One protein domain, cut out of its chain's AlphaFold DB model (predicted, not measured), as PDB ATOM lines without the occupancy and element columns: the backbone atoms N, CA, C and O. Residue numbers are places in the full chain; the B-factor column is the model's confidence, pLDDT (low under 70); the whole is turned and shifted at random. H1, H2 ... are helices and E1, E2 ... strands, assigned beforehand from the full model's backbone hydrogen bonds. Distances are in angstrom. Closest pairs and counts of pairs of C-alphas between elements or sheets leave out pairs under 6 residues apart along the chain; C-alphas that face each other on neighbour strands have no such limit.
ATOM      1  N   GLU A   6      87.287 258.586 166.698       79.12
ATOM      2  CA  GLU A   6      87.698 259.269 165.467       79.12
ATOM      3  C   GLU A   6      89.090 259.901 165.585       79.12
ATOM      4  O   GLU A   6      89.880 259.789 164.649       79.12
ATOM      5  N   ASN A   7      89.415 260.507 166.732       81.44
ATOM      6  CA  ASN A   7      90.742 261.068 166.979       81.44
ATOM      7  C   ASN A   7      91.798 259.964 167.101       81.44
ATOM      8  O   ASN A   7      92.875 260.098 166.533       81.44
ATOM      9  N   GLU A   8      91.483 258.854 167.771       82.62
ATOM     10  CA  GLU A   8      92.397 257.702 167.862       82.62
ATOM     11  C   GLU A   8      92.727 257.140 166.472       82.62
ATOM     12  O   GLU A   8      93.893 256.959 166.128       82.62
ATOM     13  N   LEU A   9      91.706 256.960 165.627       79.19
ATOM     14  CA  LEU A   9      91.891 256.473 164.262       79.19
ATOM     15  C   LEU A   9      92.692 257.452 163.386       79.19
ATOM     16  O   LEU A   9      93.433 257.035 162.494       79.19
ATOM     17  N   PHE A  10      92.525 258.757 163.605       80.81
ATOM     18  CA  PHE A  10      93.303 259.777 162.906       80.81
ATOM     19  C   PHE A  10      94.792 259.679 163.253       80.81
ATOM     20  O   PHE A  10      95.620 259.642 162.340       80.81
ATOM     21  N   GLU A  11      95.126 259.563 164.537       85.25
ATOM     22  CA  GLU A  11      96.515 259.437 164.994       85.25
ATOM     23  C   GLU A  11      97.179 258.158 164.466       85.25
ATOM     24  O   GLU A  11      98.309 258.193 163.981       85.25
ATOM     25  N   GLU A  12      96.468 257.026 164.454       84.38
ATOM     26  CA  GLU A  12      96.987 255.782 163.872       84.38
ATOM     27  C   GLU A  12      97.315 255.924 162.378       84.38
ATOM     28  O   GLU A  12      98.363 255.460 161.913       84.38
ATOM     29  N   ARG A  13      96.446 256.601 161.619       81.81
ATOM     30  CA  ARG A  13      96.654 256.861 160.186       81.81
ATOM     31  C   ARG A  13      97.809 257.824 159.942       81.81
ATOM     32  O   ARG A  13      98.573 257.612 158.998       81.81
ATOM     33  N   LEU A  14      97.948 258.851 160.777       84.56
ATOM     34  CA  LEU A  14      99.061 259.794 160.711       84.56
ATOM     35  C   LEU A  14     100.389 259.070 160.955       84.56
ATOM     36  O   LEU A  14     101.289 259.142 160.119       84.56
ATOM     37  N   LEU A  15     100.468 258.269 162.020       87.38
ATOM     38  CA  LEU A  15     101.651 257.468 162.339       87.38
ATOM     39  C   LEU A  15     101.998 256.466 161.228       87.38
ATOM     40  O   LEU A  15     103.175 256.240 160.937       87.38
ATOM     41  N   ALA A  16     100.999 255.848 160.591       83.56
ATOM     42  CA  ALA A  16     101.225 254.965 159.450       83.56
ATOM     43  C   ALA A  16     101.820 255.724 158.250       83.56
ATOM     44  O   ALA A  16     102.802 255.261 157.666       83.56
ATOM     45  N   ALA A  17     101.281 256.905 157.930       83.69
ATOM     46  CA  ALA A  17     101.766 257.746 156.838       83.69
ATOM     47  C   ALA A  17     103.191 258.271 157.083       83.69
ATOM     48  O   ALA A  17     104.015 258.291 156.165       83.69
ATOM     49  N   GLU A  18     103.515 258.654 158.319       88.56
ATOM     50  CA  GLU A  18     104.867 259.068 158.709       88.56
ATOM     51  C   GLU A  18     105.874 257.921 158.568       88.56
ATOM     52  O   GLU A  18     106.973 258.111 158.039       88.56
ATOM     53  N   ARG A  19     105.497 256.704 158.987       87.81
ATOM     54  CA  ARG A  19     106.336 255.506 158.826       87.81
ATOM     55  C   ARG A  19     106.590 255.187 157.358       87.81
ATOM     56  O   ARG A  19     107.735 254.933 156.999       87.81
ATOM     57  N   GLU A  20     105.553 255.212 156.524       84.00
ATOM     58  CA  GLU A  20     105.677 254.999 155.076       84.00
ATOM     59  C   GLU A  20     106.599 256.049 154.443       84.00
ATOM     60  O   GLU A  20     107.544 255.695 153.738       84.00
ATOM     61  N   SER A  21     106.399 257.328 154.774       85.00
ATOM     62  CA  SER A  21     107.221 258.432 154.260       85.00
ATOM     63  C   SER A  21     108.691 258.279 154.655       85.00
ATOM     64  O   SER A  21     109.582 258.487 153.834       85.00
ATOM     65  N   LYS A  22     108.962 257.849 155.893       87.25
ATOM     66  CA  LYS A  22     110.322 257.559 156.354       87.25
ATOM     67  C   LYS A  22     110.943 256.377 155.609       87.25
ATOM     68  O   LYS A  22     112.117 256.444 155.256       87.25
ATOM     69  N   VAL A  23     110.181 255.305 155.370       85.81
ATOM     70  CA  VAL A  23     110.659 254.153 154.590       85.81
ATOM     71  C   VAL A  23     111.046 254.597 153.187       85.81
ATOM     72  O   VAL A  23     112.162 254.297 152.780       85.81
ATOM     73  N   ILE A  24     110.185 255.356 152.501       80.06
ATOM     74  CA  ILE A  24     110.457 255.895 151.160       80.06
ATOM     75  C   ILE A  24     111.729 256.743 151.162       80.06
ATOM     76  O   ILE A  24     112.600 256.515 150.332       80.06
ATOM     77  N   TYR A  25     111.876 257.664 152.116       82.81
ATOM     78  CA  TYR A  25     113.052 258.529 152.208       82.81
ATOM     79  C   TYR A  25     114.366 257.744 152.378       82.81
ATOM     80  O   TYR A  25     115.341 257.990 151.665       82.81
ATOM     81  N   GLU A  26     114.406 256.779 153.304       82.19
ATOM     82  CA  GLU A  26     115.606 255.956 153.528       82.19
ATOM     83  C   GLU A  26     115.921 255.080 152.321       82.19
ATOM     84  O   GLU A  26     117.072 254.938 151.921       82.19
ATOM     85  N   MET A  27     114.875 254.525 151.720       79.25
ATOM     86  CA  MET A  27     114.964 253.810 150.468       79.25
ATOM     87  C   MET A  27     115.606 254.740 149.404       79.25
ATOM     88  O   MET A  27     116.618 254.373 148.802       79.25
ATOM     89  N   GLU A  28     115.072 255.942 149.149       77.44
ATOM     90  CA  GLU A  28     115.536 256.862 148.086       77.44
ATOM     91  C   GLU A  28     117.006 257.263 148.229       77.44
ATOM     92  O   GLU A  28     117.722 257.414 147.233       77.44
ATOM     93  N   LYS A  29     117.476 257.383 149.472       77.56
ATOM     94  CA  LYS A  29     118.878 257.643 149.799       77.56
ATOM     95  C   LYS A  29     119.813 256.528 149.323       77.56
ATOM     96  O   LYS A  29     120.928 256.833 148.897       77.56
ATOM     97  N   ASP A  30     119.363 255.276 149.355       73.81
ATOM     98  CA  ASP A  30     120.185 254.118 149.001       73.81
ATOM     99  C   ASP A  30     120.417 253.993 147.479       73.81
ATOM    100  O   ASP A  30     121.290 253.227 147.089       73.81
ATOM    101  N   LYS A  31     119.712 254.777 146.633       59.97
ATOM    102  CA  LYS A  31     119.910 255.052 145.177       59.97
ATOM    103  C   LYS A  31     120.110 253.882 144.200       59.97
ATOM    104  O   LYS A  31     120.044 254.093 142.992       59.97
ATOM    105  N   GLU A  32     120.331 252.667 144.672       56.72
ATOM    106  CA  GLU A  32     120.787 251.536 143.865       56.72
ATOM    107  C   GLU A  32     119.622 250.625 143.438       56.72
ATOM    108  O   GLU A  32     119.746 249.851 142.492       56.72
ATOM    109  N   TYR A  33     118.450 250.770 144.068       56.22
ATOM    110  CA  TYR A  33     117.316 249.849 143.887       56.22
ATOM    111  C   TYR A  33     115.956 250.532 143.771       56.22
ATOM    112  O   TYR A  33     114.918 249.892 143.941       56.22
ATOM    113  N   ILE A  34     115.943 251.840 143.504       54.12
ATOM    114  CA  ILE A  34     114.709 252.612 143.605       54.12
ATOM    115  C   ILE A  34     114.264 253.157 142.290       54.12
ATOM    116  O   ILE A  34     114.979 253.826 141.553       54.12
ATOM    117  N   LEU A  35     112.997 252.867 142.070       59.97
ATOM    118  CA  LEU A  35     112.158 253.491 141.097       59.97
ATOM    119  C   LEU A  35     111.376 254.592 141.799       59.97
ATOM    120  O   LEU A  35     110.250 254.326 142.231       59.97
ATOM    121  N   PRO A  36     111.925 255.817 141.912       55.75
ATOM    122  CA  PRO A  36     111.270 256.895 142.656       55.75
ATOM    123  C   PRO A  36     109.864 257.202 142.106       55.75
ATOM    124  O   PRO A  36     109.006 257.703 142.816       55.75
ATOM    125  N   ASN A  37     109.578 256.793 140.863       60.31
ATOM    126  CA  ASN A  37     108.291 257.002 140.200       60.31
ATOM    127  C   ASN A  37     107.340 255.784 140.204       60.31
ATOM    128  O   ASN A  37     106.202 255.915 139.753       60.31
ATOM    129  N   ILE A  38     107.779 254.603 140.665       63.78
ATOM    130  CA  ILE A  38     106.944 253.376 140.717       63.78
ATOM    131  C   ILE A  38     106.486 253.057 142.141       63.78
ATOM    132  O   ILE A  38     105.430 252.459 142.320       63.78
ATOM    133  N   LEU A  39     107.207 253.542 143.153       63.44
ATOM    134  CA  LEU A  39     106.865 253.403 144.574       63.44
ATOM    135  C   LEU A  39     105.730 254.337 145.035       63.44
ATOM    136  O   LEU A  39     105.637 254.706 146.201       63.44
ATOM    137  N   THR A  40     104.873 254.759 144.112       63.75
ATOM    138  CA  THR A  40     103.832 255.758 144.359       63.75
ATOM    139  C   THR A  40     102.524 255.103 144.815       63.75
ATOM    140  O   THR A  40     102.310 253.899 144.654       63.75
ATOM    141  N   LYS A  41     101.573 255.909 145.315       70.19
ATOM    142  CA  LYS A  41     100.172 255.504 145.574       70.19
ATOM    143  C   LYS A  41      99.392 255.152 144.298       70.19
ATOM    144  O   LYS A  41      98.164 255.161 144.307       70.19
ATOM    145  N   GLU A  42     100.067 254.835 143.209       88.00
ATOM    146  CA  GLU A  42      99.462 254.429 141.952       88.00
ATOM    147  C   GLU A  42      99.080 252.944 141.994       88.00
ATOM    148  O   GLU A  42      99.295 252.228 142.980       88.00
ATOM    149  N   ALA A  43      98.449 252.498 140.918       93.62
ATOM    150  CA  ALA A  43      98.169 251.100 140.651       93.62
ATOM    151  C   ALA A  43      98.631 250.779 139.236       93.62
ATOM    152  O   ALA A  43      98.512 251.616 138.339       93.62
ATOM    153  N   TYR A  44      99.139 249.572 139.036       95.31
ATOM    154  CA  TYR A  44      99.745 249.152 137.786       95.31
ATOM    155  C   TYR A  44      99.159 247.826 137.315       95.31
ATOM    156  O   TYR A  44      98.986 246.887 138.092       95.31
ATOM    157  N   GLU A  45      98.916 247.743 136.014       96.81
ATOM    158  CA  GLU A  45      98.910 246.481 135.286       96.81
ATOM    159  C   GLU A  45     100.367 246.094 134.998       96.81
ATOM    160  O   GLU A  45     101.138 246.895 134.459       96.81
ATOM    161  N   ILE A  46     100.743 244.864 135.348       97.62
ATOM    162  CA  ILE A  46     102.105 244.338 135.184       97.62
ATOM    163  C   ILE A  46     102.100 243.378 133.995       97.62
ATOM    164  O   ILE A  46     101.391 242.374 134.015       97.62
ATOM    165  N   SER A  47     102.861 243.681 132.945       97.81
ATOM    166  CA  SER A  47     102.828 242.926 131.684       97.81
ATOM    167  C   SER A  47     104.210 242.435 131.286       97.81
ATOM    168  O   SER A  47     105.122 243.252 131.235       97.81
ATOM    169  N   PRO A  48     104.405 241.149 130.969       97.44
ATOM    170  CA  PRO A  48     105.684 240.681 130.444       97.44
ATOM    171  C   PRO A  48     105.982 241.302 129.069       97.44
ATOM    172  O   PRO A  48     105.084 241.450 128.241       97.44
ATOM    173  N   THR A  49     107.242 241.642 128.794       95.81
ATOM    174  CA  THR A  49     107.614 242.360 127.559       95.81
ATOM    175  C   THR A  49     107.589 241.489 126.301       95.81
ATOM    176  O   THR A  49     107.589 242.019 125.195       95.81
ATOM    177  N   HIS A  50     107.593 240.154 126.422       95.75
ATOM    178  CA  HIS A  50     107.633 239.236 125.268       95.75
ATOM    179  C   HIS A  50     106.255 238.823 124.733       95.75
ATOM    180  O   HIS A  50     106.193 238.124 123.707       95.75
ATOM    181  N   CYS A  51     105.169 239.187 125.420       94.38
ATOM    182  CA  CYS A  51     103.809 238.914 124.967       94.38
ATOM    183  C   CYS A  51     102.852 240.075 125.251       94.38
ATOM    184  O   CYS A  51     102.236 240.182 126.316       94.38
ATOM    185  N   ASP A  52     102.683 240.899 124.225       89.25
ATOM    186  CA  ASP A  52     101.708 241.977 124.214       89.25
ATOM    187  C   ASP A  52     100.279 241.436 124.374       89.25
ATOM    188  O   ASP A  52      99.941 240.337 123.932       89.25
ATOM    189  N   GLY A  53      99.418 242.216 125.029       96.62
ATOM    190  CA  GLY A  53      98.012 241.853 125.247       96.62
ATOM    191  C   GLY A  53      97.734 240.993 126.485       96.62
ATOM    192  O   GLY A  53      96.561 240.821 126.825       96.62
ATOM    193  N   LEU A  54      98.767 240.509 127.187       98.69
ATOM    194  CA  LEU A  54      98.623 239.780 128.451       98.69
ATOM    195  C   LEU A  54      99.230 240.542 129.636       98.69
ATOM    196  O   LEU A  54     100.204 241.278 129.485       98.69
ATOM    197  N   CYS A  55      98.666 240.338 130.822       98.69
ATOM    198  CA  CYS A  55      99.182 240.851 132.087       98.69
ATOM    199  C   CYS A  55      99.044 239.817 133.203       98.69
ATOM    200  O   CYS A  55      98.328 238.827 133.059       98.69
ATOM    201  N   ILE A  56      99.730 240.060 134.316       98.69
ATOM    202  CA  ILE A  56      99.564 239.298 135.552       98.69
ATOM    203  C   ILE A  56      98.105 239.392 136.020       98.69
ATOM    204  O   ILE A  56      97.516 240.473 136.036       98.69
ATOM    205  N   ASP A  57      97.537 238.253 136.399       98.69
ATOM    206  CA  ASP A  57      96.139 238.091 136.783       98.69
ATOM    207  C   ASP A  57      96.031 237.132 137.973       98.69
ATOM    208  O   ASP A  57      96.715 236.105 138.031       98.69
ATOM    209  N   ILE A  58      95.159 237.463 138.929       98.38
ATOM    210  CA  ILE A  58      94.670 236.483 139.900       98.38
ATOM    211  C   ILE A  58      93.485 235.744 139.275       98.38
ATOM    212  O   ILE A  58      92.422 236.366 139.115       98.38
ATOM    213  N   PRO A  59      93.616 234.431 138.994       98.00
ATOM    214  CA  PRO A  59      92.599 233.672 138.285       98.00
ATOM    215  C   PRO A  59      91.213 233.849 138.896       98.00
ATOM    216  O   PRO A  59      91.003 233.615 140.088       98.00
ATOM    217  N   ARG A  60      90.255 234.249 138.051       96.44
ATOM    218  CA  ARG A  60      88.836 234.428 138.414       96.44
ATOM    219  C   ARG A  60      88.604 235.430 139.558       96.44
ATOM    220  O   ARG A  60      87.530 235.426 140.151       96.44
ATOM    221  N   GLY A  61      89.587 236.274 139.877       95.56
ATOM    222  CA  GLY A  61      89.524 237.195 141.013       95.56
ATOM    223  C   GLY A  61      89.464 236.501 142.375       95.56
ATOM    224  O   GLY A  61      88.880 237.060 143.302       95.56
ATOM    225  N   SER A  62      90.030 235.293 142.486       97.50
ATOM    226  CA  SER A  62      90.063 234.517 143.730       97.50
ATOM    227  C   SER A  62      90.606 235.327 144.910       97.50
ATOM    228  O   SER A  62      91.660 235.962 144.826       97.50
ATOM    229  N   ALA A  63      89.905 235.256 146.039       95.38
ATOM    230  CA  ALA A  63      90.377 235.794 147.307       95.38
ATOM    231  C   ALA A  63      91.138 234.750 148.135       95.38
ATOM    232  O   ALA A  63      91.557 235.076 149.238       95.38
ATOM    233  N   ASP A  64      91.333 233.527 147.639       97.19
ATOM    234  CA  ASP A  64      91.955 232.448 148.407       97.19
ATOM    235  C   ASP A  64      93.473 232.614 148.496       97.19
ATOM    236  O   ASP A  64      94.139 233.067 147.550       97.19
ATOM    237  N   ASP A  65      94.016 232.207 149.642       96.19
ATOM    238  CA  ASP A  65      95.455 232.051 149.831       96.19
ATOM    239  C   ASP A  65      95.990 230.946 148.916       96.19
ATOM    240  O   ASP A  65      95.300 229.983 148.580       96.19
ATOM    241  N   ASN A  66      97.260 231.063 148.539       95.25
ATOM    242  CA  ASN A  66      97.971 230.129 147.668       95.25
ATOM    243  C   ASN A  66      97.399 229.992 146.246       95.25
ATOM    244  O   ASN A  66      97.792 229.075 145.516       95.25
ATOM    245  N   THR A  67      96.529 230.912 145.814       97.75
ATOM    246  CA  THR A  67      96.058 230.959 144.426       97.75
ATOM    247  C   THR A  67      97.248 231.210 143.503       97.75
ATOM    248  O   THR A  67      97.886 232.258 143.579       97.75
ATOM    249  N   LYS A  68      97.552 230.264 142.610       98.00
ATOM    250  CA  LYS A  68      98.617 230.427 141.614       98.00
ATOM    251  C   LYS A  68      98.306 231.566 140.652       98.00
ATOM    252  O   LYS A  68      97.195 231.663 140.140       98.00
ATOM    253  N   ILE A  69      99.310 232.388 140.386       98.31
ATOM    254  CA  ILE A  69      99.202 233.533 139.488       98.31
ATOM    255  C   ILE A  69      99.414 233.083 138.043       98.31
ATOM    256  O   ILE A  69     100.267 232.236 137.761       98.31
ATOM    257  N   CYS A  70      98.652 233.665 137.118       98.56
ATOM    258  CA  CYS A  70      98.799 233.410 135.690       98.56
ATOM    259  C   CYS A  70      98.842 234.712 134.887       98.56
ATOM    260  O   CYS A  70      98.630 235.806 135.408       98.56
ATOM    261  N   LEU A  71      99.143 234.586 133.600       98.81
ATOM    262  CA  LEU A  71      98.883 235.622 132.619       98.81
ATOM    263  C   LEU A  71      97.442 235.532 132.136       98.81
ATOM    264  O   LEU A  71      96.964 234.446 131.812       98.81
ATOM    265  N   TRP A  72      96.785 236.669 131.962       98.75
ATOM    266  CA  TRP A  72      95.479 236.735 131.320       98.75
ATOM    267  C   TRP A  72      95.382 237.924 130.374       98.75
ATOM    268  O   TRP A  72      96.238 238.806 130.374       98.75
ATOM    269  N   THR A  73      94.354 237.925 129.527       98.50
ATOM    270  CA  THR A  73      94.087 239.042 128.619       98.50
ATOM    271  C   THR A  73      93.906 240.324 129.418       98.50
ATOM    272  O   THR A  73      93.128 240.353 130.372       98.50
ATOM    273  N   LYS A  74      94.609 241.379 128.998       97.88
ATOM    274  CA  LYS A  74      94.531 242.707 129.605       97.88
ATOM    275  C   LYS A  74      93.105 243.232 129.571       97.88
ATOM    276  O   LYS A  74      92.523 243.404 128.500       97.88
ATOM    277  N   GLN A  75      92.564 243.504 130.746       95.75
ATOM    278  CA  GLN A  75      91.222 244.050 130.919       95.75
ATOM    279  C   GLN A  75      91.196 245.228 131.895       95.75
ATOM    280  O   GLN A  75      90.137 245.824 132.067       95.75
ATOM    281  N   GLN A  76      92.329 245.583 132.526       94.44
ATOM    282  CA  GLN A  76      92.381 246.578 133.612       94.44
ATOM    283  C   GLN A  76      91.414 246.236 134.763       94.44
ATOM    284  O   GLN A  76      90.962 247.111 135.501       94.44
ATOM    285  N   ALA A  77      91.075 244.953 134.908       95.62
ATOM    286  CA  ALA A  77      90.183 244.474 135.948       95.62
ATOM    287  C   ALA A  77      90.884 244.520 137.312       95.62
ATOM    288  O   ALA A  77      92.103 244.404 137.408       95.62
ATOM    289  N   LYS A  78      90.123 244.640 138.404       95.56
ATOM    290  CA  LYS A  78      90.676 244.761 139.769       95.56
ATOM    291  C   LYS A  78      91.623 243.615 140.181       95.56
ATOM    292  O   LYS A  78      92.537 243.827 140.971       95.56
ATOM    293  N   ASN A  79      91.443 242.410 139.634       97.19
ATOM    294  CA  ASN A  79      92.316 241.247 139.853       97.19
ATOM    295  C   ASN A  79      93.615 241.280 139.012       97.19
ATOM    296  O   ASN A  79      94.439 240.377 139.136       97.19
ATOM    297  N   GLN A  80      93.794 242.314 138.184       98.25
ATOM    298  CA  GLN A  80      94.970 242.598 137.348       98.25
ATOM    299  C   GLN A  80      95.682 243.904 137.748       98.25
ATOM    300  O   GLN A  80      96.674 244.286 137.127       98.25
ATOM    301  N   LEU A  81      95.169 244.611 138.762       97.69
ATOM    302  CA  LEU A  81      95.732 245.866 139.254       97.69
ATOM    303  C   LEU A  81      96.477 245.640 140.566       97.69
ATOM    304  O   LEU A  81      95.909 245.148 141.548       97.69
ATOM    305  N   PHE A  82      97.743 246.044 140.576       96.69
ATOM    306  CA  PHE A  82      98.653 245.849 141.694       96.69
ATOM    307  C   PHE A  82      99.281 247.166 142.134       96.69
ATOM    308  O   PHE A  82      99.585 248.032 141.315       96.69
ATOM    309  N   GLN A  83      99.506 247.306 143.434       93.88
ATOM    310  CA  GLN A  83     100.297 248.383 144.009       93.88
ATOM    311  C   GLN A  83     101.636 247.833 144.496       93.88
ATOM    312  O   GLN A  83     101.688 246.774 145.123       93.88
ATOM    313  N   PHE A  84     102.706 248.581 144.241       92.69
ATOM    314  CA  PHE A  84     104.006 248.347 144.859       92.69
ATOM    315  C   PHE A  84     104.056 249.138 146.165       92.69
ATOM    316  O   PHE A  84     104.076 250.365 146.142       92.69
ATOM    317  N   VAL A  85     104.012 248.439 147.296       90.19
ATOM    318  CA  VAL A  85     104.044 249.051 148.630       90.19
ATOM    319  C   VAL A  85     105.486 249.018 149.139       90.19
ATOM    320  O   VAL A  85     106.019 247.917 149.312       90.19
ATOM    321  N   PRO A  86     106.135 250.174 149.372       88.00
ATOM    322  CA  PRO A  86     107.481 250.227 149.933       88.00
ATOM    323  C   PRO A  86     107.537 249.531 151.291       88.00
ATOM    324  O   PRO A  86     106.694 249.768 152.159       88.00
ATOM    325  N   PHE A  87     108.530 248.668 151.486       87.44
ATOM    326  CA  PHE A  87     108.693 247.947 152.737       87.44
ATOM    327  C   PHE A  87     110.165 247.795 153.113       87.44
ATOM    328  O   PHE A  87     111.035 247.505 152.294       87.44
ATOM    329  N   ARG A  88     110.445 247.962 154.403       83.69
ATOM    330  CA  ARG A  88     111.780 247.801 154.967       83.69
ATOM    331  C   ARG A  88     111.709 246.819 156.122       83.69
ATOM    332  O   ARG A  88     110.974 247.029 157.084       83.69
ATOM    333  N   SER A  89     112.511 245.768 156.030       83.56
ATOM    334  CA  SER A  89     112.742 244.806 157.108       83.56
ATOM    335  C   SER A  89     114.237 244.718 157.404       83.56
ATOM    336  O   SER A  89     115.061 245.137 156.594       83.56
ATOM    337  N   GLN A  90     114.608 244.176 158.567       80.69
ATOM    338  CA  GLN A  90     116.019 244.035 158.947       80.69
ATOM    339  C   GLN A  90     116.810 243.161 157.952       80.69
ATOM    340  O   GLN A  90     117.982 243.432 157.717       80.69
ATOM    341  N   GLY A  91     116.170 242.142 157.363       83.19
ATOM    342  CA  GLY A  91     116.782 241.260 156.362       83.19
ATOM    343  C   GLY A  91     116.748 241.824 154.940       83.19
ATOM    344  O   GLY A  91     117.714 241.665 154.204       83.19
ATOM    345  N   HIS A  92     115.666 242.517 154.562       85.12
ATOM    346  CA  HIS A  92     115.493 243.122 153.236       85.12
ATOM    347  C   HIS A  92     115.223 244.628 153.389       85.12
ATOM    348  O   HIS A  92     114.064 245.041 153.530       85.12
ATOM    349  N   PRO A  93     116.277 245.464 153.415       77.94
ATOM    350  CA  PRO A  93     116.143 246.883 153.731       77.94
ATOM    351  C   PRO A  93     115.457 247.706 152.631       77.94
ATOM    352  O   PRO A  93     114.888 248.751 152.934       77.94
ATOM    353  N   ASN A  94     115.489 247.223 151.384       78.69
ATOM    354  CA  ASN A  94     115.010 247.929 150.195       78.69
ATOM    355  C   ASN A  94     114.073 247.033 149.373       78.69
ATOM    356  O   ASN A  94     114.363 246.715 148.220       78.69
ATOM    357  N   CYS A  95     112.978 246.575 149.986       88.75
ATOM    358  CA  CYS A  95     112.013 245.704 149.321       88.75
ATOM    359  C   CYS A  95     110.663 246.392 149.090       88.75
ATOM    360  O   CYS A  95     110.363 247.473 149.592       88.75
ATOM    361  N   VAL A  96     109.844 245.753 148.273       91.56
ATOM    362  CA  VAL A  96     108.465 246.118 148.005       91.56
ATOM    363  C   VAL A  96     107.589 244.897 148.208       91.56
ATOM    364  O   VAL A  96     108.014 243.756 148.014       91.56
ATOM    365  N   LEU A  97     106.338 245.155 148.552       94.50
ATOM    366  CA  LEU A  97     105.262 244.181 148.471       94.50
ATOM    367  C   LEU A  97     104.475 244.473 147.195       94.50
ATOM    368  O   LEU A  97     104.271 245.637 146.849       94.50
ATOM    369  N   ILE A  98     104.004 243.438 146.508       96.62
ATOM    370  CA  ILE A  98     103.158 243.594 145.318       96.62
ATOM    371  C   ILE A  98     101.738 243.206 145.717       96.62
ATOM    372  O   ILE A  98     101.398 242.026 145.757       96.62
ATOM    373  N   GLN A  99     100.927 244.195 146.081       96.38
ATOM    374  CA  GLN A  99      99.586 244.001 146.628       96.38
ATOM    375  C   GLN A  99      98.534 244.057 145.529       96.38
ATOM    376  O   GLN A  99      98.491 245.021 144.768       96.38
ATOM    377  N   ASN A 100      97.643 243.073 145.463       97.00
ATOM    378  CA  ASN A 100      96.476 243.183 144.599       97.00
ATOM    379  C   ASN A 100      95.398 244.081 145.219       97.00
ATOM    380  O   ASN A 100      95.035 243.918 146.383       97.00
ATOM    381  N   LEU A 101      94.819 244.975 144.416       93.56
ATOM    382  CA  LEU A 101      93.817 245.925 144.904       93.56
ATOM    383  C   LEU A 101      92.430 245.325 145.164       93.56
ATOM    384  O   LEU A 101      91.640 245.921 145.890       93.56
ATOM    385  N   SER A 102      92.103 244.167 144.587       92.44
ATOM    386  CA  SER A 102      90.826 243.497 144.851       92.44
ATOM    387  C   SER A 102      90.831 242.731 146.172       92.44
ATOM    388  O   SER A 102      89.786 242.625 146.818       92.44
ATOM    389  N   THR A 103      91.964 242.137 146.539       95.06
ATOM    390  CA  THR A 103      92.054 241.197 147.668       95.06
ATOM    391  C   THR A 103      92.818 241.765 148.858       95.06
ATOM    392  O   THR A 103      92.609 241.300 149.975       95.06
ATOM    393  N   GLY A 104      93.701 242.746 148.639       94.94
ATOM    394  CA  GLY A 104      94.633 243.249 149.651       94.94
ATOM    395  C   GLY A 104      95.784 242.288 149.957       94.94
ATOM    396  O   GLY A 104      96.599 242.577 150.830       94.94
ATOM    397  N   LYS A 105      95.862 241.153 149.255       96.69
ATOM    398  CA  LYS A 105      96.892 240.131 149.453       96.69
ATOM    399  C   LYS A 105      98.093 240.381 148.554       96.69
ATOM    400  O   LYS A 105      97.994 241.063 147.530       96.69
ATOM    401  N   TYR A 106      99.224 239.816 148.947       97.62
ATOM    402  CA  TYR A 106     100.488 239.986 148.253       97.62
ATOM    403  C   TYR A 106     100.745 238.862 147.257       97.62
ATOM    404  O   TYR A 106     100.332 237.717 147.454       97.62
ATOM    405  N   LEU A 107     101.451 239.198 146.181       97.94
ATOM    406  CA  LEU A 107     102.184 238.211 145.407       97.94
ATOM    407  C   LEU A 107     103.372 237.745 146.234       97.94
ATOM    408  O   LEU A 107     104.140 238.559 146.747       97.94
ATOM    409  N   GLY A 108     103.549 236.438 146.291       96.00
ATOM    410  CA  GLY A 108     104.679 235.831 146.956       96.00
ATOM    411  C   GLY A 108     105.041 234.487 146.357       96.00
ATOM    412  O   GLY A 108     104.328 233.908 145.529       96.00
ATOM    413  N   VAL A 109     106.189 234.000 146.787       94.12
ATOM    414  CA  VAL A 109     106.719 232.684 146.454       94.12
ATOM    415  C   VAL A 109     107.143 232.027 147.752       94.12
ATOM    416  O   VAL A 109     107.792 232.660 148.580       94.12
ATOM    417  N   ALA A 110     106.742 230.773 147.953       80.62
ATOM    418  CA  ALA A 110     106.959 230.089 149.220       80.62
ATOM    419  C   ALA A 110     108.434 230.164 149.642       80.62
ATOM    420  O   ALA A 110     109.318 229.652 148.951       80.62
ATOM    421  N   LYS A 111     108.683 230.753 150.815       71.62
ATOM    422  CA  LYS A 111     110.009 230.779 151.427       71.62
ATOM    423  C   LYS A 111     110.128 229.610 152.403       71.62
ATOM    424  O   LYS A 111     109.389 229.505 153.376       71.62
ATOM    425  N   GLY A 112     111.093 228.724 152.178       62.69
ATOM    426  CA  GLY A 112     111.385 227.607 153.080       62.69
ATOM    427  C   GLY A 112     112.818 227.110 152.923       62.69
ATOM    428  O   GLY A 112     113.579 227.650 152.130       62.69
ATOM    429  N   LYS A 113     113.197 226.026 153.621       59.53
ATOM    430  CA  LYS A 113     114.550 225.416 153.535       59.53
ATOM    431  C   LYS A 113     114.976 224.992 152.112       59.53
ATOM    432  O   LYS A 113     116.091 224.512 151.933       59.53
ATOM    433  N   LYS A 114     114.073 225.071 151.132       55.03
ATOM    434  CA  LYS A 114     114.249 224.648 149.742       55.03
ATOM    435  C   LYS A 114     113.415 225.536 148.810       55.03
ATOM    436  O   LYS A 114     112.560 225.009 148.104       55.03
ATOM    437  N   GLU A 115     113.613 226.854 148.823       71.38
ATOM    438  CA  GLU A 115     113.216 227.634 147.644       71.38
ATOM    439  C   GLU A 115     113.932 227.021 146.431       71.38
ATOM    440  O   GLU A 115     115.128 226.717 146.487       71.38
ATOM    441  N   LYS A 116     113.178 226.725 145.375       85.50
ATOM    442  CA  LYS A 116     113.686 226.036 144.192       85.50
ATOM    443  C   LYS A 116     113.367 226.852 142.961       85.50
ATOM    444  O   LYS A 116     112.296 227.441 142.841       85.50
ATOM    445  N   VAL A 117     114.289 226.789 142.013       90.75
ATOM    446  CA  VAL A 117     114.052 227.246 140.650       90.75
ATOM    447  C   VAL A 117     112.762 226.607 140.110       90.75
ATOM    448  O   VAL A 117     112.561 225.395 140.225       90.75
ATOM    449  N   GLY A 118     111.870 227.427 139.561       93.06
ATOM    450  CA  GLY A 118     110.581 227.014 139.011       93.06
ATOM    451  C   GLY A 118     109.411 226.964 139.998       93.06
ATOM    452  O   GLY A 118     108.320 226.580 139.577       93.06
ATOM    453  N   GLU A 119     109.586 227.338 141.271       94.94
ATOM    454  CA  GLU A 119     108.469 227.408 142.226       94.94
ATOM    455  C   GLU A 119     107.397 228.401 141.744       94.94
ATOM    456  O   GLU A 119     107.713 229.470 141.216       94.94
ATOM    457  N   SER A 120     106.119 228.043 141.899       96.31
ATOM    458  CA  SER A 120     105.006 228.875 141.429       96.31
ATOM    459  C   SER A 120     104.875 230.159 142.246       96.31
ATOM    460  O   SER A 120     104.848 230.113 143.478       96.31
ATOM    461  N   VAL A 121     104.655 231.279 141.556       97.81
ATOM    462  CA  VAL A 121     104.216 232.526 142.193       97.81
ATOM    463  C   VAL A 121     102.726 232.443 142.491       97.81
ATOM    464  O   VAL A 121     101.929 231.962 141.678       97.81
ATOM    465  N   LYS A 122     102.342 232.886 143.685       97.50
ATOM    466  CA  LYS A 122     100.981 232.780 144.210       97.50
ATOM    467  C   LYS A 122     100.553 234.109 144.812       97.50
ATOM    468  O   LYS A 122     101.383 234.900 145.247       97.50
ATOM    469  N   GLN A 123      99.250 234.332 144.884       97.31
ATOM    470  CA  GLN A 123      98.701 235.206 145.905       97.31
ATOM    471  C   GLN A 123      98.805 234.466 147.238       97.31
ATOM    472  O   GLN A 123      98.272 233.364 147.360       97.31
ATOM    473  N   THR A 124      99.512 235.028 148.210       94.50
ATOM    474  CA  THR A 124      99.833 234.346 149.468       94.50
ATOM    475  C   THR A 124      98.831 234.703 150.553       94.50
ATOM    476  O   THR A 124      97.900 233.948 150.771       94.50
ATOM    477  N   ASN A 125      99.021 235.841 151.213       92.88
ATOM    478  CA  ASN A 125      98.306 236.356 152.376       92.88
ATOM    479  C   ASN A 125      98.458 237.893 152.396       92.88
ATOM    480  O   ASN A 125      99.031 238.482 151.479       92.88
ATOM    481  N   ASN A 126      97.949 238.563 153.427       92.19
ATOM    482  CA  ASN A 126      98.138 240.002 153.662       92.19
ATOM    483  C   ASN A 126      99.189 240.293 154.755       92.19
ATOM    484  O   ASN A 126      99.194 241.371 155.347       92.19
ATOM    485  N   ASN A 127     100.090 239.350 155.050       93.19
ATOM    486  CA  ASN A 127     101.109 239.526 156.080       93.19
ATOM    487  C   ASN A 127     102.415 240.057 155.480       93.19
ATOM    488  O   ASN A 127     103.234 239.317 154.931       93.19
ATOM    489  N   LYS A 128     102.635 241.362 155.646       91.88
ATOM    490  CA  LYS A 128     103.819 242.063 155.136       91.88
ATOM    491  C   LYS A 128     105.142 241.637 155.766       91.88
ATOM    492  O   LYS A 128     106.176 241.994 155.236       91.88
ATOM    493  N   ASN A 129     105.125 240.936 156.902       91.56
ATOM    494  CA  ASN A 129     106.349 240.525 157.597       91.56
ATOM    495  C   ASN A 129     106.875 239.166 157.108       91.56
ATOM    496  O   ASN A 129     107.945 238.736 157.539       91.56
ATOM    497  N   LEU A 130     106.116 238.467 156.259       92.06
ATOM    498  CA  LEU A 130     106.541 237.197 155.687       92.06
ATOM    499  C   LEU A 130     107.417 237.441 154.466       92.06
ATOM    500  O   LEU A 130     106.991 237.990 153.456       92.06
ATOM    501  N   GLU A 131     108.648 236.958 154.553       92.12
ATOM    502  CA  GLU A 131     109.673 237.202 153.544       92.12
ATOM    503  C   GLU A 131     109.366 236.612 152.159       92.12
ATOM    504  O   GLU A 131     109.905 237.106 151.170       92.12
ATOM    505  N   GLU A 132     108.474 235.619 152.073       92.62
ATOM    506  CA  GLU A 132     107.908 235.113 150.809       92.62
ATOM    507  C   GLU A 132     107.230 236.199 149.961       92.62
ATOM    508  O   GLU A 132     107.103 236.038 148.750       92.62
ATOM    509  N   ASN A 133     106.828 237.312 150.585       95.31
ATOM    510  CA  ASN A 133     106.144 238.435 149.947       95.31
ATOM    511  C   ASN A 133     107.094 239.579 149.562       95.31
ATOM    512  O   ASN A 133     106.648 240.580 149.000       95.31
ATOM    513  N   HIS A 134     108.381 239.479 149.907       94.31
ATOM    514  CA  HIS A 134     109.341 240.563 149.715       94.31
ATOM    515  C   HIS A 134     109.991 240.465 148.332       94.31
ATOM    516  O   HIS A 134     110.676 239.487 148.019       94.31
ATOM    517  N   TRP A 135     109.845 241.528 147.546       94.38
ATOM    518  CA  TRP A 135     110.443 241.668 146.222       94.38
ATOM    519  C   TRP A 135     111.378 242.874 146.165       94.38
ATOM    520  O   TRP A 135     111.216 243.823 146.921       94.38
ATOM    521  N   THR A 136     112.311 242.884 145.225       91.31
ATOM    522  CA  THR A 136     113.109 244.057 144.858       91.31
ATOM    523  C   THR A 136     112.872 244.356 143.386       91.31
ATOM    524  O   THR A 136     112.774 243.443 142.567       91.31
ATOM    525  N   LEU A 137     112.775 245.634 143.024       90.31
ATOM    526  CA  LEU A 137     112.614 246.044 141.632       90.31
ATOM    527  C   LEU A 137     113.954 246.513 141.081       90.31
ATOM    528  O   LEU A 137     114.618 247.353 141.681       90.31
ATOM    529  N   LYS A 138     114.336 245.998 139.914       88.50
ATOM    530  CA  LYS A 138     115.521 246.462 139.191       88.50
ATOM    531  C   LYS A 138     115.109 246.963 137.822       88.50
ATOM    532  O   LYS A 138     114.476 246.233 137.062       88.50
ATOM    533  N   MET A 139     115.489 248.193 137.497       86.00
ATOM    534  CA  MET A 139     115.270 248.715 136.154       86.00
ATOM    535  C   MET A 139     116.088 247.968 135.126       86.00
ATOM    536  O   MET A 139     117.273 247.695 135.318       86.00
ATOM    537  N   THR A 140     115.446 247.710 133.999       84.31
ATOM    538  CA  THR A 140     116.125 247.325 132.776       84.31
ATOM    539  C   THR A 140     116.190 248.519 131.835       84.31
ATOM    540  O   THR A 140     115.632 249.590 132.084       84.31
ATOM    541  N   GLU A 141     116.825 248.315 130.691       76.19
ATOM    542  CA  GLU A 141     116.734 249.233 129.561       76.19
ATOM    543  C   GLU A 141     115.260 249.500 129.186       76.19
ATOM    544  O   GLU A 141     114.389 248.635 129.355       76.19
ATOM    545  N   ASN A 142     114.986 250.698 128.663       77.38
ATOM    546  CA  ASN A 142     113.680 251.123 128.138       77.38
ATOM    547  C   ASN A 142     112.530 251.211 129.159       77.38
ATOM    548  O   ASN A 142     111.364 251.187 128.774       77.38
ATOM    549  N   GLY A 143     112.831 251.334 130.454       81.94
ATOM    550  CA  GLY A 143     111.819 251.621 131.476       81.94
ATOM    551  C   GLY A 143     111.033 250.411 131.996       81.94
ATOM    552  O   GLY A 143     110.088 250.593 132.762       81.94
ATOM    553  N   ASN A 144     111.412 249.191 131.598       90.75
ATOM    554  CA  ASN A 144     110.856 247.952 132.150       90.75
ATOM    555  C   ASN A 144     111.568 247.556 133.450       90.75
ATOM    556  O   ASN A 144     112.637 248.073 133.775       90.75
ATOM    557  N   VAL A 145     110.997 246.593 134.174       92.12
ATOM    558  CA  VAL A 145     111.541 246.102 135.445       92.12
ATOM    559  C   VAL A 145     111.790 244.597 135.421       92.12
ATOM    560  O   VAL A 145     111.008 243.829 134.860       92.12
ATOM    561  N   ASN A 146     112.855 244.164 136.089       94.06
ATOM    562  CA  ASN A 146     112.931 242.835 136.677       94.06
ATOM    563  C   ASN A 146     112.365 242.900 138.102       94.06
ATOM    564  O   ASN A 146     112.636 243.848 138.843       94.06
ATOM    565  N   ILE A 147     111.606 241.876 138.486       95.31
ATOM    566  CA  ILE A 147     111.031 241.727 139.825       95.31
ATOM    567  C   ILE A 147     111.772 240.566 140.496       95.31
ATOM    568  O   ILE A 147     111.614 239.418 140.097       95.31
ATOM    569  N   LEU A 148     112.642 240.877 141.450       94.19
ATOM    570  CA  LEU A 148     113.590 239.955 142.080       94.19
ATOM    571  C   LEU A 148     113.052 239.508 143.440       94.19
ATOM    572  O   LEU A 148     112.519 240.338 144.173       94.19
ATOM    573  N   CYS A 149     113.212 238.243 143.816       93.94
ATOM    574  CA  CYS A 149     112.970 237.826 145.196       93.94
ATOM    575  C   CYS A 149     113.954 238.561 146.111       93.94
ATOM    576  O   CYS A 149     115.160 238.513 145.883       93.94
ATOM    577  N   ALA A 150     113.482 239.217 147.172       91.88
ATOM    578  CA  ALA A 150     114.396 239.915 148.081       91.88
ATOM    579  C   ALA A 150     115.240 238.946 148.936       91.88
ATOM    580  O   ALA A 150     116.293 239.327 149.440       91.88
ATOM    581  N   HIS A 151     114.783 237.698 149.082       88.12
ATOM    582  CA  HIS A 151     115.414 236.649 149.887       88.12
ATOM    583  C   HIS A 151     116.289 235.672 149.085       88.12
ATOM    584  O   HIS A 151     116.825 234.729 149.673       88.12
ATOM    585  N   SER A 152     116.420 235.841 147.763       89.25
ATOM    586  CA  SER A 152     117.130 234.882 146.907       89.25
ATOM    587  C   SER A 152     117.688 235.511 145.630       89.25
ATOM    588  O   SER A 152     117.591 236.714 145.412       89.25
ATOM    589  N   LEU A 153     118.326 234.694 144.785       87.19
ATOM    590  CA  LEU A 153     118.847 235.115 143.478       87.19
ATOM    591  C   LEU A 153     117.836 234.897 142.341       87.19
ATOM    592  O   LEU A 153     118.196 235.007 141.162       87.19
ATOM    593  N   PHE A 154     116.592 234.540 142.669       94.69
ATOM    594  CA  PHE A 154     115.557 234.293 141.677       94.69
ATOM    595  C   PHE A 154     114.765 235.556 141.342       94.69
ATOM    596  O   PHE A 154     114.726 236.526 142.098       94.69
ATOM    597  N   CYS A 155     114.125 235.539 140.181       95.81
ATOM    598  CA  CYS A 155     113.256 236.602 139.708       95.81
ATOM    599  C   CYS A 155     111.942 236.034 139.180       95.81
ATOM    600  O   CYS A 155     111.853 234.852 138.844       95.81
ATOM    601  N   LEU A 156     110.928 236.889 139.102       97.88
ATOM    602  CA  LEU A 156     109.654 236.581 138.477       97.88
ATOM    603  C   LEU A 156     109.861 236.207 137.003       97.88
ATOM    604  O   LEU A 156     110.502 236.939 136.248       97.88
ATOM    605  N   ASP A 157     109.277 235.088 136.597       98.25
ATOM    606  CA  ASP A 157     109.436 234.496 135.274       98.25
ATOM    607  C   ASP A 157     108.081 233.984 134.763       98.25
ATOM    608  O   ASP A 157     107.296 233.366 135.488       98.25
ATOM    609  N   VAL A 158     107.785 234.253 133.492       98.56
ATOM    610  CA  VAL A 158     106.673 233.597 132.795       98.56
ATOM    611  C   VAL A 158     107.132 232.224 132.328       98.56
ATOM    612  O   VAL A 158     107.981 232.137 131.436       98.56
ATOM    613  N   VAL A 159     106.502 231.166 132.853       98.19
ATOM    614  CA  VAL A 159     106.896 229.770 132.617       98.19
ATOM    615  C   VAL A 159     107.133 229.511 131.127       98.19
ATOM    616  O   VAL A 159     106.224 229.622 130.297       98.19
ATOM    617  N   LYS A 160     108.377 229.141 130.792       97.12
ATOM    618  CA  LYS A 160     108.835 228.809 129.427       97.12
ATOM    619  C   LYS A 160     108.602 229.925 128.392       97.12
ATOM    620  O   LYS A 160     108.522 229.640 127.199       97.12
ATOM    621  N   GLY A 161     108.448 231.177 128.823       97.75
ATOM    622  CA  GLY A 161     108.112 232.298 127.945       97.75
ATOM    623  C   GLY A 161     106.766 232.134 127.237       97.75
ATOM    624  O   GLY A 161     106.603 232.604 126.108       97.75
ATOM    625  N   GLY A 162     105.802 231.452 127.868       98.25
ATOM    626  CA  GLY A 162     104.470 231.258 127.300       98.25
ATOM    627  C   GLY A 162     103.791 232.583 126.932       98.25
ATOM    628  O   GLY A 162     104.016 233.618 127.558       98.25
ATOM    629  N   LYS A 163     102.979 232.546 125.870       98.12
ATOM    630  CA  LYS A 163     102.285 233.714 125.290       98.12
ATOM    631  C   LYS A 163     100.768 233.524 125.214       98.12
ATOM    632  O   LYS A 163     100.101 234.114 124.370       98.12
ATOM    633  N   LYS A 164     100.224 232.620 126.031       98.19
ATOM    634  CA  LYS A 164      98.793 232.291 126.061       98.19
ATOM    635  C   LYS A 164      98.194 232.696 127.403       98.19
ATOM    636  O   LYS A 164      98.856 232.572 128.434       98.19
ATOM    637  N   ALA A 165      96.936 233.121 127.392       98.50
ATOM    638  CA  ALA A 165      96.160 233.275 128.616       98.50
ATOM    639  C   ALA A 165      96.143 231.948 129.402       98.50
ATOM    640  O   ALA A 165      96.045 230.868 128.815       98.50
ATOM    641  N   GLY A 166      96.299 232.034 130.719       98.38
ATOM    642  CA  GLY A 166      96.468 230.910 131.633       98.38
ATOM    643  C   GLY A 166      97.917 230.452 131.830       98.38
ATOM    644  O   GLY A 166      98.139 229.550 132.630       98.38
ATOM    645  N   THR A 167      98.910 231.043 131.149       98.69
ATOM    646  CA  THR A 167     100.327 230.704 131.401       98.69
ATOM    647  C   THR A 167     100.694 231.072 132.841       98.69
ATOM    648  O   THR A 167     100.556 232.231 133.215       98.69
ATOM    649  N   GLU A 168     101.139 230.107 133.647       98.56
ATOM    650  CA  GLU A 168     101.524 230.339 135.049       98.56
ATOM    651  C   GLU A 168     102.802 231.191 135.178       98.56
ATOM    652  O   GLU A 168     103.644 231.238 134.274       98.56
ATOM    653  N   LEU A 169     102.949 231.836 136.338       98.44
ATOM    654  CA  LEU A 169     104.170 232.527 136.755       98.44
ATOM    655  C   LEU A 169     104.965 231.639 137.719       98.44
ATOM    656  O   LEU A 169     104.401 230.964 138.586       98.44
ATOM    657  N   CYS A 170     106.286 231.679 137.604       97.62
ATOM    658  CA  CYS A 170     107.204 231.043 138.538       97.62
ATOM    659  C   CYS A 170     108.340 231.992 138.914       97.62
ATOM    660  O   CYS A 170     108.406 233.127 138.438       97.62
ATOM    661  N   VAL A 171     109.226 231.531 139.790       97.06
ATOM    662  CA  VAL A 171     110.536 232.151 139.968       97.06
ATOM    663  C   VAL A 171     111.602 231.367 139.222       97.06
ATOM    664  O   VAL A 171     111.557 230.136 139.163       97.06
ATOM    665  N   TRP A 172     112.580 232.056 138.649       96.56
ATOM    666  CA  TRP A 172     113.682 231.425 137.929       96.56
ATOM    667  C   TRP A 172     115.016 232.100 138.232       96.56
ATOM    668  O   TRP A 172     115.052 233.178 138.815       96.56
ATOM    669  N   ASN A 173     116.127 231.475 137.832       95.19
ATOM    670  CA  ASN A 173     117.439 232.119 137.904       95.19
ATOM    671  C   ASN A 173     117.407 233.452 137.152       95.19
ATOM    672  O   ASN A 173     117.030 233.485 135.975       95.19
ATOM    673  N   THR A 174     117.842 234.513 137.832       91.94
ATOM    674  CA  THR A 174     117.899 235.853 137.249       91.94
ATOM    675  C   THR A 174     118.829 235.865 136.042       91.94
ATOM    676  O   THR A 174     120.006 235.518 136.141       91.94
ATOM    677  N   GLY A 175     118.302 236.291 134.899       87.94
ATOM    678  CA  GLY A 175     119.057 236.502 133.677       87.94
ATOM    679  C   GLY A 175     118.496 237.671 132.871       87.94
ATOM    680  O   GLY A 175     117.763 238.517 133.376       87.94
ATOM    681  N   ASN A 176     118.885 237.749 131.598       85.25
ATOM    682  CA  ASN A 176     118.467 238.826 130.695       85.25
ATOM    683  C   ASN A 176     117.335 238.388 129.739       85.25
ATOM    684  O   ASN A 176     117.185 238.949 128.650       85.25
ATOM    685  N   GLN A 177     116.563 237.355 130.099       93.38
ATOM    686  CA  GLN A 177     115.506 236.819 129.242       93.38
ATOM    687  C   GLN A 177     114.279 237.744 129.214       93.38
ATOM    688  O   GLN A 177     113.931 238.388 130.199       93.38
ATOM    689  N   GLN A 178     113.593 237.806 128.069       94.62
ATOM    690  CA  GLN A 178     112.435 238.695 127.891       94.62
ATOM    691  C   GLN A 178     111.233 238.292 128.763       94.62
ATOM    692  O   GLN A 178     110.478 239.149 129.198       94.62
ATOM    693  N   ASN A 179     111.095 237.006 129.097       97.25
ATOM    694  CA  ASN A 179     110.051 236.496 129.992       97.25
ATOM    695  C   ASN A 179     110.282 236.810 131.483       97.25
ATOM    696  O   ASN A 179     109.473 236.393 132.308       97.25
ATOM    697  N   GLN A 180     111.352 237.543 131.809       97.44
ATOM    698  CA  GLN A 180     111.671 238.048 133.150       97.44
ATOM    699  C   GLN A 180     111.584 239.581 133.239       97.44
ATOM    700  O   GLN A 180     111.880 240.165 134.284       97.44
ATOM    701  N   LYS A 181     111.222 240.250 132.137       96.88
ATOM    702  CA  LYS A 181     111.104 241.707 132.044       96.88
ATOM    703  C   LYS A 181     109.635 242.084 131.976       96.88
ATOM    704  O   LYS A 181     108.880 241.503 131.199       96.88
ATOM    705  N   PHE A 182     109.243 243.075 132.766       96.50
ATOM    706  CA  PHE A 182     107.854 243.494 132.888       96.50
ATOM    707  C   PHE A 182     107.708 244.996 132.662       96.50
ATOM    708  O   PHE A 182     108.406 245.806 133.269       96.50
ATOM    709  N   ALA A 183     106.772 245.366 131.797       95.00
ATOM    710  CA  ALA A 183     106.285 246.722 131.638       95.00
ATOM    711  C   ALA A 183     105.216 247.014 132.698       95.00
ATOM    712  O   ALA A 183     104.330 246.190 132.950       95.00
ATOM    713  N   LEU A 184     105.273 248.209 133.282       94.06
ATOM    714  CA  LEU A 184     104.281 248.692 134.239       94.06
ATOM    715  C   LEU A 184     103.416 249.758 133.574       94.06
ATOM    716  O   LEU A 184     103.903 250.824 133.204       94.06
ATOM    717  N   THR A 185     102.124 249.478 133.428       93.81
ATOM    718  CA  THR A 185     101.159 250.432 132.866       93.81
ATOM    719  C   THR A 185     100.258 250.937 133.981       93.81
ATOM    720  O   THR A 185      99.603 250.131 134.638       93.81
ATOM    721  N   LYS A 186     100.218 252.257 134.204       93.44
ATOM    722  CA  LYS A 186      99.324 252.852 135.207       93.44
ATOM    723  C   LYS A 186      97.868 252.482 134.925       93.44
ATOM    724  O   LYS A 186      97.443 252.454 133.768       93.44
ATOM    725  N   ALA A 187      97.111 252.242 135.989       94.75
ATOM    726  CA  ALA A 187      95.679 252.025 135.917       94.75
ATOM    727  C   ALA A 187      94.991 253.212 135.230       94.75
ATOM    728  O   ALA A 187      95.275 254.376 135.528       94.75
ATOM    729  N   LYS A 188      94.077 252.911 134.304       94.19
ATOM    730  CA  LYS A 188      93.365 253.945 133.539       94.19
ATOM    731  C   LYS A 188      92.328 254.690 134.380       94.19
ATOM    732  O   LYS A 188      92.192 255.900 134.245       94.19
ATOM    733  N   ASP A 189      91.609 253.969 135.239       93.75
ATOM    734  CA  ASP A 189      90.557 254.532 136.086       93.75
ATOM    735  C   ASP A 189      91.064 254.766 137.514       93.75
ATOM    736  O   ASP A 189      91.054 253.882 138.373       93.75
ATOM    737  N   GLN A 190      91.511 255.994 137.765       90.31
ATOM    738  CA  GLN A 190      92.025 256.411 139.068       90.31
ATOM    739  C   GLN A 190      90.923 256.517 140.136       90.31
ATOM    740  O   GLN A 190      91.192 256.300 141.317       90.31
ATOM    741  N   ASN A 191      89.669 256.771 139.746       91.56
ATOM    742  CA  ASN A 191      88.543 256.793 140.683       91.56
ATOM    743  C   ASN A 191      88.245 255.391 141.213       91.56
ATOM    744  O   ASN A 191      88.107 255.206 142.424       91.56
ATOM    745  N   ALA A 192      88.212 254.393 140.327       91.50
ATOM    746  CA  ALA A 192      88.046 252.999 140.718       91.50
ATOM    747  C   ALA A 192      89.197 252.523 141.621       91.50
ATOM    748  O   ALA A 192      88.959 251.858 142.632       91.50
ATOM    749  N   VAL A 193      90.439 252.917 141.317       92.69
ATOM    750  CA  VAL A 193      91.604 252.632 142.171       92.69
ATOM    751  C   VAL A 193      91.434 253.232 143.566       92.69
ATOM    752  O   VAL A 193      91.630 252.527 144.556       92.69
ATOM    753  N   MET A 194      91.033 254.503 143.671       91.38
ATOM    754  CA  MET A 194      90.798 255.150 144.968       91.38
ATOM    755  C   MET A 194      89.693 254.451 145.773       91.38
ATOM    756  O   MET A 194      89.845 254.263 146.981       91.38
ATOM    757  N   GLN A 195      88.612 254.014 145.120       91.94
ATOM    758  CA  GLN A 195      87.537 253.261 145.774       91.94
ATOM    759  C   GLN A 195      88.017 251.904 146.302       91.94
ATOM    760  O   GLN A 195      87.735 251.570 147.452       91.94
ATOM    761  N   LEU A 196      88.781 251.146 145.509       91.81
ATOM    762  CA  LEU A 196      89.353 249.866 145.941       91.81
ATOM    763  C   LEU A 196      90.296 250.049 147.134       91.81
ATOM    764  O   LEU A 196      90.188 249.327 148.122       91.81
ATOM    765  N   LYS A 197      91.170 251.059 147.092       89.75
ATOM    766  CA  LYS A 197      92.084 251.362 148.204       89.75
ATOM    767  C   LYS A 197      91.339 251.741 149.478       89.75
ATOM    768  O   LYS A 197      91.711 251.288 150.555       89.75
ATOM    769  N   ARG A 198      90.259 252.517 149.361       88.88
ATOM    770  CA  ARG A 198      89.393 252.838 150.500       88.88
ATOM    771  C   ARG A 198      88.768 251.579 151.105       88.88
ATOM    772  O   ARG A 198      88.820 251.413 152.317       88.88
ATOM    773  N   GLN A 199      88.245 250.679 150.274       90.06
ATOM    774  CA  GLN A 199      87.669 249.410 150.737       90.06
ATOM    775  C   GLN A 199      88.703 248.519 151.436       90.06
ATOM    776  O   GLN A 199      88.364 247.829 152.392       90.06
ATOM    777  N   LEU A 200      89.958 248.518 150.975       88.44
ATOM    778  CA  LEU A 200      91.041 247.800 151.649       88.44
ATOM    779  C   LEU A 200      91.365 248.414 153.014       88.44
ATOM    780  O   LEU A 200      91.406 247.687 154.001       88.44
ATOM    781  N   ALA A 201      91.508 249.737 153.086       83.44
ATOM    782  CA  ALA A 201      91.779 250.434 154.342       83.44
ATOM    783  C   ALA A 201      90.658 250.237 155.379       83.44
ATOM    784  O   ALA A 201      90.926 250.136 156.570       83.44
ATOM    785  N   GLU A 202      89.399 250.157 154.941       82.81
ATOM    786  CA  GLU A 202      88.260 249.876 155.826       82.81
ATOM    787  C   GLU A 202      88.312 248.450 156.405       82.81
ATOM    788  O   GLU A 202      87.950 248.262 157.565       82.81
ATOM    789  N   LYS A 203      88.819 247.465 155.648       79.62
ATOM    790  CA  LYS A 203      88.988 246.071 156.108       79.62
ATOM    791  C   LYS A 203      90.166 245.865 157.057       79.62
ATOM    792  O   LYS A 203      90.166 244.903 157.810       79.62
ATOM    793  N   GLU A 204      91.194 246.707 156.986       70.81
ATOM    794  CA  GLU A 204      92.356 246.615 157.885       70.81
ATOM    795  C   GLU A 204      92.053 247.136 159.299       70.81
ATOM    796  O   GLU A 204      92.766 246.804 160.240       70.81
ATOM    797  N   VAL A 205      90.998 247.946 159.441       66.06
ATOM    798  CA  VAL A 205      90.593 248.609 160.694       66.06
ATOM    799  C   VAL A 205      89.397 247.911 161.366       66.06
ATOM    800  O   VAL A 205      89.112 248.166 162.536       66.06
TER     801      VAL A 205
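Overview. This is residues 6 to 205 of the 206 residues of the protein "Ricin B-type lectin domain-containing protein" of Entamoeba invadens IP1 (UniProt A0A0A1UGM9). Five short antiparallel strand pairs cluster into one body, with the hairpin E4 and E5 nearest its middle, while two helices at the ends of the printed part lie toward one end of the long axis. H1 runs in from that end to meet E4 with its later residues, and H2 slants back, the C-alphas of Glu 6 and Val 205 being 12.0 A apart. You see 200 residues with two named helices and ten named strands, in the order H1, E1 to E10, H2; the pairs are E1 with E10, E2 with E3, E4 with E5, E6 with E7 and E8 with E9. The class is mixed, helices and strands, with 90 residues in named elements, under half. The whole is compact, with a radius of gyration of the C-alphas of 16.2 A, and spans 53 by 35 by 33 A, only just elongated.

Along the chain. Find C-alpha 6 at (87.698, 259.269, 165.467); from there H1 runs 34.9 A to residue 29. Then come E1, residues 44 to 48, E2, 54 to 57, and E3, 70 to 73. E4, residues 82 to 87, is 15.1 A long, and E5, 95 to 100, starts at (112.013, 245.704, 149.321) and is 16.4 A long. Next find E6, residues 135 to 139, E7, 145 to 149, E8, 154 to 158, E9, 169 to 173, and E10, 182 to 186. H2, residues 190 to 205, runs 23.0 A to C-alpha 205 at (90.593, 248.609, 160.694).

Arrangement. Start with the hairpin E4 and E5, where N 85 and O 97 are 2.8 A apart. The closest C-alphas of H1 and E4 are Ile 24 and Pro 86, 6.5 A. E5 comes closest to E6 at Cys 95 and Thr 136, C-alphas 4.9 A apart. In the hairpin E6 and E7, N 136 and O 148 are 2.8 A apart. The closest C-alphas of E7 and E8 are Leu 148 and Cys 155, 4.1 A. In the hairpin E8 and E9, N 157 and O 170 are 2.8 A apart; in the hairpin E2 and E3, N 55 and O 72, 2.9 A. E1 is antiparallel to E10, with N 45 and O 185 2.8 A apart. H1 and H2 are apart. In H1 every O i to N i+4 pair is within hydrogen-bond range; in H2, 11 of 12 are.

Size, cuts and confidence. The farthest C-alphas, Asn 7 and Lys 160, are 52.7 A apart. The printed part has no cut. The links H1 to E1, E2 to E3 and E5 to E6 are long, the last with 34 residues. Mean pLDDT of the printed part is 89.2; look for values under 70 at residues 31 to 40, 112 to 114 and 205.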